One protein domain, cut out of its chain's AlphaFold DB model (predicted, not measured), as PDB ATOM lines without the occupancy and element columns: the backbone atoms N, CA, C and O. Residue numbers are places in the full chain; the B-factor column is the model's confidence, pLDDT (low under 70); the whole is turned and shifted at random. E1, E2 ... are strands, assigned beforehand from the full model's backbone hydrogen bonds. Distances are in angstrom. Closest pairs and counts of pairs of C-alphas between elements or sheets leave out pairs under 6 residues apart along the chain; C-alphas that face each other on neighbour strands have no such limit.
ATOM      1  N   ILE A   4     137.066 140.048 140.463       89.00
ATOM      2  CA  ILE A   4     137.396 138.620 140.389       89.00
ATOM      3  C   ILE A   4     138.528 138.297 141.361       89.00
ATOM      4  O   ILE A   4     139.368 139.157 141.633       89.00
ATOM      5  N   LEU A   5     138.549 137.071 141.881       86.25
ATOM      6  CA  LEU A   5     139.604 136.596 142.771       86.25
ATOM      7  C   LEU A   5     140.769 136.026 141.950       86.25
ATOM      8  O   LEU A   5     140.586 135.111 141.150       86.25
ATOM      9  N   GLN A   6     141.970 136.551 142.169       81.00
ATOM     10  CA  GLN A   6     143.216 136.052 141.595       81.00
ATOM     11  C   GLN A   6     144.328 136.155 142.643       81.00
ATOM     12  O   GLN A   6     144.504 137.212 143.240       81.00
ATOM     13  N   ASP A   7     145.076 135.070 142.867       75.69
ATOM     14  CA  ASP A   7     146.233 135.034 143.777       75.69
ATOM     15  C   ASP A   7     145.921 135.597 145.180       75.69
ATOM     16  O   ASP A   7     146.691 136.349 145.772       75.69
ATOM     17  N   SER A   8     144.752 135.229 145.719       81.88
ATOM     18  CA  SER A   8     144.199 135.726 146.995       81.88
ATOM     19  C   SER A   8     143.824 137.220 147.034       81.88
ATOM     20  O   SER A   8     143.526 137.742 148.109       81.88
ATOM     21  N   ALA A   9     143.787 137.912 145.892       86.00
ATOM     22  CA  ALA A   9     143.398 139.317 145.783       86.00
ATOM     23  C   ALA A   9     142.182 139.522 144.865       86.00
ATOM     24  O   ALA A   9     142.051 138.898 143.813       86.00
ATOM     25  N   TRP A  10     141.293 140.442 145.247       90.69
ATOM     26  CA  TRP A  10     140.175 140.866 144.405       90.69
ATOM     27  C   TRP A  10     140.617 141.980 143.457       90.69
ATOM     28  O   TRP A  10     140.962 143.075 143.902       90.69
ATOM     29  N   ILE A  11     140.574 141.717 142.152       90.31
ATOM     30  CA  ILE A  11     140.959 142.670 141.104       90.31
ATOM     31  C   ILE A  11     139.760 143.019 140.213       90.31
ATOM     32  O   ILE A  11     138.889 142.173 140.000       90.31
ATOM     33  N   PRO A  12     139.663 144.251 139.686       93.44
ATOM     34  CA  PRO A  12     138.575 144.620 138.790       93.44
ATOM     35  C   PRO A  12     138.723 143.965 137.415       93.44
ATOM     36  O   PRO A  12     139.828 143.837 136.889       93.44
ATOM     37  N   LEU A  13     137.589 143.622 136.800       93.06
ATOM     38  CA  LEU A  13     137.553 143.340 135.367       93.06
ATOM     39  C   LEU A  13     137.926 144.596 134.572       93.06
ATOM     40  O   LEU A  13     137.521 145.710 134.913       93.06
ATOM     41  N   GLN A  14     138.669 144.398 133.487       93.81
ATOM     42  CA  GLN A  14     138.913 145.439 132.498       93.81
ATOM     43  C   GLN A  14     137.699 145.551 131.579       93.81
ATOM     44  O   GLN A  14     137.122 144.538 131.183       93.81
ATOM     45  N   GLU A  15     137.327 146.775 131.217       95.00
ATOM     46  CA  GLU A  15     136.214 147.038 130.309       95.00
ATOM     47  C   GLU A  15     136.682 147.902 129.143       95.00
ATOM     48  O   GLU A  15     137.358 148.913 129.337       95.00
ATOM     49  N   ARG A  16     136.272 147.532 127.930       94.88
ATOM     50  CA  ARG A  16     136.384 148.385 126.745       94.88
ATOM     51  C   ARG A  16     135.039 148.476 126.043       94.88
ATOM     52  O   ARG A  16     134.307 147.489 125.965       94.88
ATOM     53  N   LYS A  17     134.707 149.665 125.549       96.19
ATOM     54  CA  LYS A  17     133.508 149.885 124.738       96.19
ATOM     55  C   LYS A  17     133.883 149.780 123.271       96.19
ATOM     56  O   LYS A  17     134.776 150.493 122.829       96.19
ATOM     57  N   GLU A  18     133.170 148.943 122.538       96.25
ATOM     58  CA  GLU A  18     133.305 148.797 121.091       96.25
ATOM     59  C   GLU A  18     132.020 149.277 120.420       96.25
ATOM     60  O   GLU A  18     130.926 149.105 120.958       96.25
ATOM     61  N   THR A  19     132.138 149.888 119.243       97.31
ATOM     62  CA  THR A  19     130.985 150.308 118.434       97.31
ATOM     63  C   THR A  19     130.937 149.469 117.169       97.31
ATOM     64  O   THR A  19     131.877 149.493 116.378       97.31
ATOM     65  N   ILE A  20     129.838 148.744 116.970       96.44
ATOM     66  CA  ILE A  20     129.613 147.909 115.792       96.44
ATOM     67  C   ILE A  20     128.708 148.675 114.832       96.44
ATOM     68  O   ILE A  20     127.551 148.968 115.142       96.44
ATOM     69  N   SER A  21     129.240 149.012 113.659       97.00
ATOM     70  CA  SER A  21     128.457 149.621 112.584       97.00
ATOM     71  C   SER A  21     127.695 148.558 111.799       97.00
ATOM     72  O   SER A  21     128.294 147.634 111.252       97.00
ATOM     73  N   VAL A  22     126.372 148.715 111.718       95.50
ATOM     74  CA  VAL A  22     125.467 147.786 111.029       95.50
ATOM     75  C   VAL A  22     124.932 148.444 109.762       95.50
ATOM     76  O   VAL A  22     124.454 149.578 109.777       95.50
ATOM     77  N   LYS A  23     125.030 147.750 108.627       92.19
ATOM     78  CA  LYS A  23     124.571 148.288 107.344       92.19
ATOM     79  C   LYS A  23     123.049 148.465 107.355       92.19
ATOM     80  O   LYS A  23     122.326 147.481 107.422       92.19
ATOM     81  N   GLY A  24     122.587 149.703 107.182       94.50
ATOM     82  CA  GLY A  24     121.157 150.034 107.114       94.50
ATOM     83  C   GLY A  24     120.491 150.262 108.473       94.50
ATOM     84  O   GLY A  24     119.300 150.557 108.505       94.50
ATOM     85  N   GLU A  25     121.245 150.181 109.571       96.50
ATOM     86  CA  GLU A  25     120.748 150.352 110.937       96.50
ATOM     87  C   GLU A  25     121.659 151.291 111.745       96.50
ATOM     88  O   GLU A  25     122.754 151.669 111.316       96.50
ATOM     89  N   SER A  26     121.203 151.689 112.931       95.88
ATOM     90  CA  SER A  26     122.035 152.432 113.879       95.88
ATOM     91  C   SER A  26     123.174 151.551 114.391       95.88
ATOM     92  O   SER A  26     122.981 150.374 114.685       95.88
ATOM     93  N   SER A  27     124.368 152.133 114.545       96.88
ATOM     94  CA  SER A  27     125.471 151.427 115.209       96.88
ATOM     95  C   SER A  27     125.083 151.106 116.653       96.88
ATOM     96  O   SER A  27     124.475 151.946 117.320       96.88
ATOM     97  N   TYR A  28     125.467 149.933 117.154       95.19
ATOM     98  CA  TYR A  28     125.248 149.568 118.553       95.19
ATOM     99  C   TYR A  28     126.574 149.413 119.292       95.19
ATOM    100  O   TYR A  28     127.594 149.022 118.721       95.19
ATOM    101  N   GLN A  29     126.565 149.783 120.573       95.88
ATOM    102  CA  GLN A  29     127.733 149.677 121.440       95.88
ATOM    103  C   GLN A  29     127.687 148.377 122.231       95.88
ATOM    104  O   GLN A  29     126.647 148.017 122.782       95.88
ATOM    105  N   ILE A  30     128.834 147.719 122.342       93.62
ATOM    106  CA  ILE A  30     129.034 146.594 123.249       93.62
ATOM    107  C   ILE A  30     130.108 146.947 124.274       93.62
ATOM    108  O   ILE A  30     131.058 147.672 123.980       93.62
ATOM    109  N   THR A  31     129.968 146.415 125.485       93.19
ATOM    110  CA  THR A  31     131.028 146.454 126.495       93.19
ATOM    111  C   THR A  31     131.691 145.090 126.529       93.19
ATOM    112  O   THR A  31     131.066 144.110 126.933       93.19
ATOM    113  N   VAL A  32     132.957 145.029 126.128       93.94
ATOM    114  CA  VAL A  32     133.768 143.823 126.263       93.94
ATOM    115  C   VAL A  32     134.452 143.853 127.622       93.94
ATOM    116  O   VAL A  32     135.192 144.788 127.931       93.94
ATOM    117  N   GLN A  33     134.201 142.822 128.427       94.44
ATOM    118  CA  GLN A  33     134.855 142.625 129.717       94.44
ATOM    119  C   GLN A  33     136.009 141.630 129.559       94.44
ATOM    120  O   GLN A  33     135.920 140.675 128.785       94.44
ATOM    121  N   SER A  34     137.120 141.849 130.252       92.31
ATOM    122  CA  SER A  34     138.282 140.957 130.211       92.31
ATOM    123  C   SER A  34     138.903 140.810 131.595       92.31
ATOM    124  O   SER A  34     139.016 141.772 132.354       92.31
ATOM    125  N   SER A  35     139.290 139.582 131.920       89.44
ATOM    126  CA  SER A  35     140.183 139.280 133.036       89.44
ATOM    127  C   SER A  35     141.637 139.304 132.539       89.44
ATOM    128  O   SER A  35     141.859 139.303 131.325       89.44
ATOM    129  N   PRO A  36     142.646 139.216 133.423       83.19
ATOM    130  CA  PRO A  36     144.028 138.979 132.997       83.19
ATOM    131  C   PRO A  36     144.235 137.697 132.170       83.19
ATOM    132  O   PRO A  36     145.282 137.526 131.557       83.19
ATOM    133  N   ARG A  37     143.259 136.780 132.144       81.69
ATOM    134  CA  ARG A  37     143.343 135.484 131.447       81.69
ATOM    135  C   ARG A  37     142.745 135.524 130.049       81.69
ATOM    136  O   ARG A  37     143.088 134.676 129.226       81.69
ATOM    137  N   GLY A  38     141.889 136.506 129.781       88.69
ATOM    138  CA  GLY A  38     141.212 136.656 128.505       88.69
ATOM    139  C   GLY A  38     139.829 137.298 128.625       88.69
ATOM    140  O   GLY A  38     139.423 137.753 129.703       88.69
ATOM    141  N   PRO A  39     139.085 137.358 127.509       92.94
ATOM    142  CA  PRO A  39     137.738 137.913 127.485       92.94
ATOM    143  C   PRO A  39     136.774 137.093 128.348       92.94
ATOM    144  O   PRO A  39     136.948 135.884 128.517       92.94
ATOM    145  N   ILE A  40     135.759 137.764 128.893       94.12
ATOM    146  CA  ILE A  40     134.620 137.126 129.560       94.12
ATOM    147  C   ILE A  40     133.587 136.738 128.503       94.12
ATOM    148  O   ILE A  40     133.220 137.576 127.677       94.12
ATOM    149  N   VAL A  41     133.133 135.482 128.522       94.81
ATOM    150  CA  VAL A  41     132.359 134.885 127.420       94.81
ATOM    151  C   VAL A  41     130.913 134.524 127.761       94.81
ATOM    152  O   VAL A  41     130.181 134.127 126.863       94.81
ATOM    153  N   ASN A  42     130.454 134.741 129.000       93.56
ATOM    154  CA  ASN A  42     129.089 134.396 129.440       93.56
ATOM    155  C   ASN A  42     127.979 134.900 128.505       93.56
ATOM    156  O   ASN A  42     126.951 134.265 128.364       93.56
ATOM    157  N   LYS A  43     128.169 136.069 127.877       89.56
ATOM    158  CA  LYS A  43     127.151 136.702 127.022       89.56
ATOM    159  C   LYS A  43     127.202 136.289 125.549       89.56
ATOM    160  O   LYS A  43     126.410 136.806 124.770       89.56
ATOM    161  N   ILE A  44     128.192 135.490 125.152       89.25
ATOM    162  CA  ILE A  44     128.411 135.096 123.748       89.25
ATOM    163  C   ILE A  44     128.389 133.580 123.542       89.25
ATOM    164  O   ILE A  44     128.453 133.132 122.403       89.25
ATOM    165  N   VAL A  45     128.369 132.815 124.632       89.31
ATOM    166  CA  VAL A  45     128.187 131.364 124.639       89.31
ATOM    167  C   VAL A  45     126.839 131.134 125.300       89.31
ATOM    168  O   VAL A  45     126.698 131.438 126.486       89.31
ATOM    169  N   ASP A  46     125.861 130.677 124.525       86.75
ATOM    170  CA  ASP A  46     124.461 130.587 124.951       86.75
ATOM    171  C   ASP A  46     124.312 129.686 126.186       86.75
ATOM    172  O   ASP A  46     123.593 130.015 127.123       86.75
ATOM    173  N   GLU A  47     125.112 128.623 126.282       85.81
ATOM    174  CA  GLU A  47     125.129 127.695 127.418       85.81
ATOM    175  C   GLU A  47     125.675 128.316 128.718       85.81
ATOM    176  O   GLU A  47     125.588 127.711 129.787       85.81
ATOM    177  N   LEU A  48     126.269 129.512 128.648       91.00
ATOM    178  CA  LEU A  48     126.859 130.219 129.787       91.00
ATOM    179  C   LEU A  48     126.071 131.471 130.196       91.00
ATOM    180  O   LEU A  48     126.506 132.171 131.116       91.00
ATOM    181  N   THR A  49     124.939 131.777 129.550       88.25
ATOM    182  CA  THR A  49     124.179 133.010 129.831       88.25
ATOM    183  C   THR A  49     123.602 133.036 131.239       88.25
ATOM    184  O   THR A  49     123.581 134.097 131.863       88.25
ATOM    185  N   GLU A  50     123.204 131.870 131.748       87.69
ATOM    186  CA  GLU A  50     122.654 131.692 133.098       87.69
ATOM    187  C   GLU A  50     123.741 131.479 134.166       87.69
ATOM    188  O   GLU A  50     123.442 131.423 135.359       87.69
ATOM    189  N   VAL A  51     125.016 131.373 133.770       90.00
ATOM    190  CA  VAL A  51     126.134 131.268 134.717       90.00
ATOM    191  C   VAL A  51     126.455 132.663 135.251       90.00
ATOM    192  O   VAL A  51     126.918 133.536 134.509       90.00
ATOM    193  N   GLU A  52     126.221 132.881 136.548       88.75
ATOM    194  CA  GLU A  52     126.449 134.176 137.199       88.75
ATOM    195  C   GLU A  52     127.943 134.515 137.314       88.75
ATOM    196  O   GLU A  52     128.345 135.679 137.151       88.75
ATOM    197  N   GLU A  53     128.782 133.511 137.582       90.31
ATOM    198  CA  GLU A  53     130.224 133.676 137.699       90.31
ATOM    199  C   GLU A  53     130.866 134.023 136.346       90.31
ATOM    200  O   GLU A  53     130.546 133.424 135.319       90.31
ATOM    201  N   PRO A  54     131.831 134.960 136.300       91.69
ATOM    202  CA  PRO A  54     132.502 135.308 135.055       91.69
ATOM    203  C   PRO A  54     133.337 134.133 134.528       91.69
ATOM    204  O   PRO A  54     134.357 133.763 135.112       91.69
ATOM    205  N   VAL A  55     132.955 133.610 133.365       93.56
ATOM    206  CA  VAL A  55     133.700 132.591 132.628       93.56
ATOM    207  C   VAL A  55     134.632 133.286 131.648       93.56
ATOM    208  O   VAL A  55     134.200 134.052 130.785       93.56
ATOM    209  N   SER A  56     135.933 133.033 131.783       91.44
ATOM    210  CA  SER A  56     136.953 133.613 130.911       91.44
ATOM    211  C   SER A  56     137.478 132.583 129.919       91.44
ATOM    212  O   SER A  56     137.820 131.466 130.304       91.44
ATOM    213  N   LEU A  57     137.605 132.979 128.652       91.00
ATOM    214  CA  LEU A  57     138.289 132.172 127.647       91.00
ATOM    215  C   LEU A  57     139.793 132.435 127.708       91.00
ATOM    216  O   LEU A  57     140.267 133.489 127.280       91.00
ATOM    217  N   TRP A  58     140.548 131.450 128.189       86.94
ATOM    218  CA  TRP A  58     141.995 131.426 128.017       86.94
ATOM    219  C   TRP A  58     142.349 130.674 126.733       86.94
ATOM    220  O   TRP A  58     142.022 129.498 126.582       86.94
TER     221      TRP A  58
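This is residues 4 to 58 of the 466 residues of the protein "Penicillin acylase family protein" of Phaeodactylibacter sp (UniProt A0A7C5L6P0). A long two-stranded hairpin, E3 and E4, continues end to end into a smaller hairpin, E1 and E2, making a narrow rod, while residues 36 to 58, with no named element, loop out to one side of it and turn back. E2 runs on into E3, and the turns at residues 7 to 8 and 21 to 27 lie at the two ends of the rod. The printed part has 55 residues with no named helix and four named strands, in the order E1, E2, E3, E4 along the chain, in two antiparallel sheets, E1 - E2 and E3 - E4. The class is all strand, though under half of the residues, 22 of 55, are in named elements. The whole is loose, with a radius of gyration of the C-alphas of 13.7 A, and spans 48 by 23 by 17 A.

E3, residues 14 to 20, and E4, residues 28 to 35, form an antiparallel hairpin, their directions 154 degrees apart. C-alphas 17 and 31 face each other at 4.6 A; N 16 and O 32 are within hydrogen-bond range at 2.9 A, as are N 34 and O 14 at 2.8 A. Residues 34 to 35 of E4 also pair, antiparallel, with residues 38 to 39. E2, residues 9 to 12, runs on into E3 across a break of 1 residue, at 23 degrees; the two meet only through their link. E1, residues 4 to 6, and E2 form the other antiparallel hairpin, at 136 degrees, with N 4 and O 11 within hydrogen-bond range at 2.8 A. E1 and E3 are apart. E2 and E4 are only just apart, their closest C-alphas 8.0 A from each other. The closest C-alphas of E1 and E4, those of Ile 4 and Ser 35, are 7.9 A apart.

E4 is the longest strand, 8 residues and 23.2 A from first to last C-alpha, ending at C-alpha 35 at (140.183, 139.280, 133.036). E3 measures 19.3 A and begins at C-alpha 14 at (138.913, 145.439, 132.498). E2 measures 10.0 A and E1 6.5 A, from C-alpha 4 at (137.396, 138.620, 140.389).

The two C-alphas farthest apart, those of Ser 8 and Gly 24, are 48.2 A apart. The printed part has no cut. The links E1 to E2 and E2 to E3 are tight, and E3 to E4 is short. The C-alphas of residues 36 to 58 lie 4 to 15 A from the mean of all C-alphas. The mean pLDDT of the printed part is 91.2, and no printed residue is under 70.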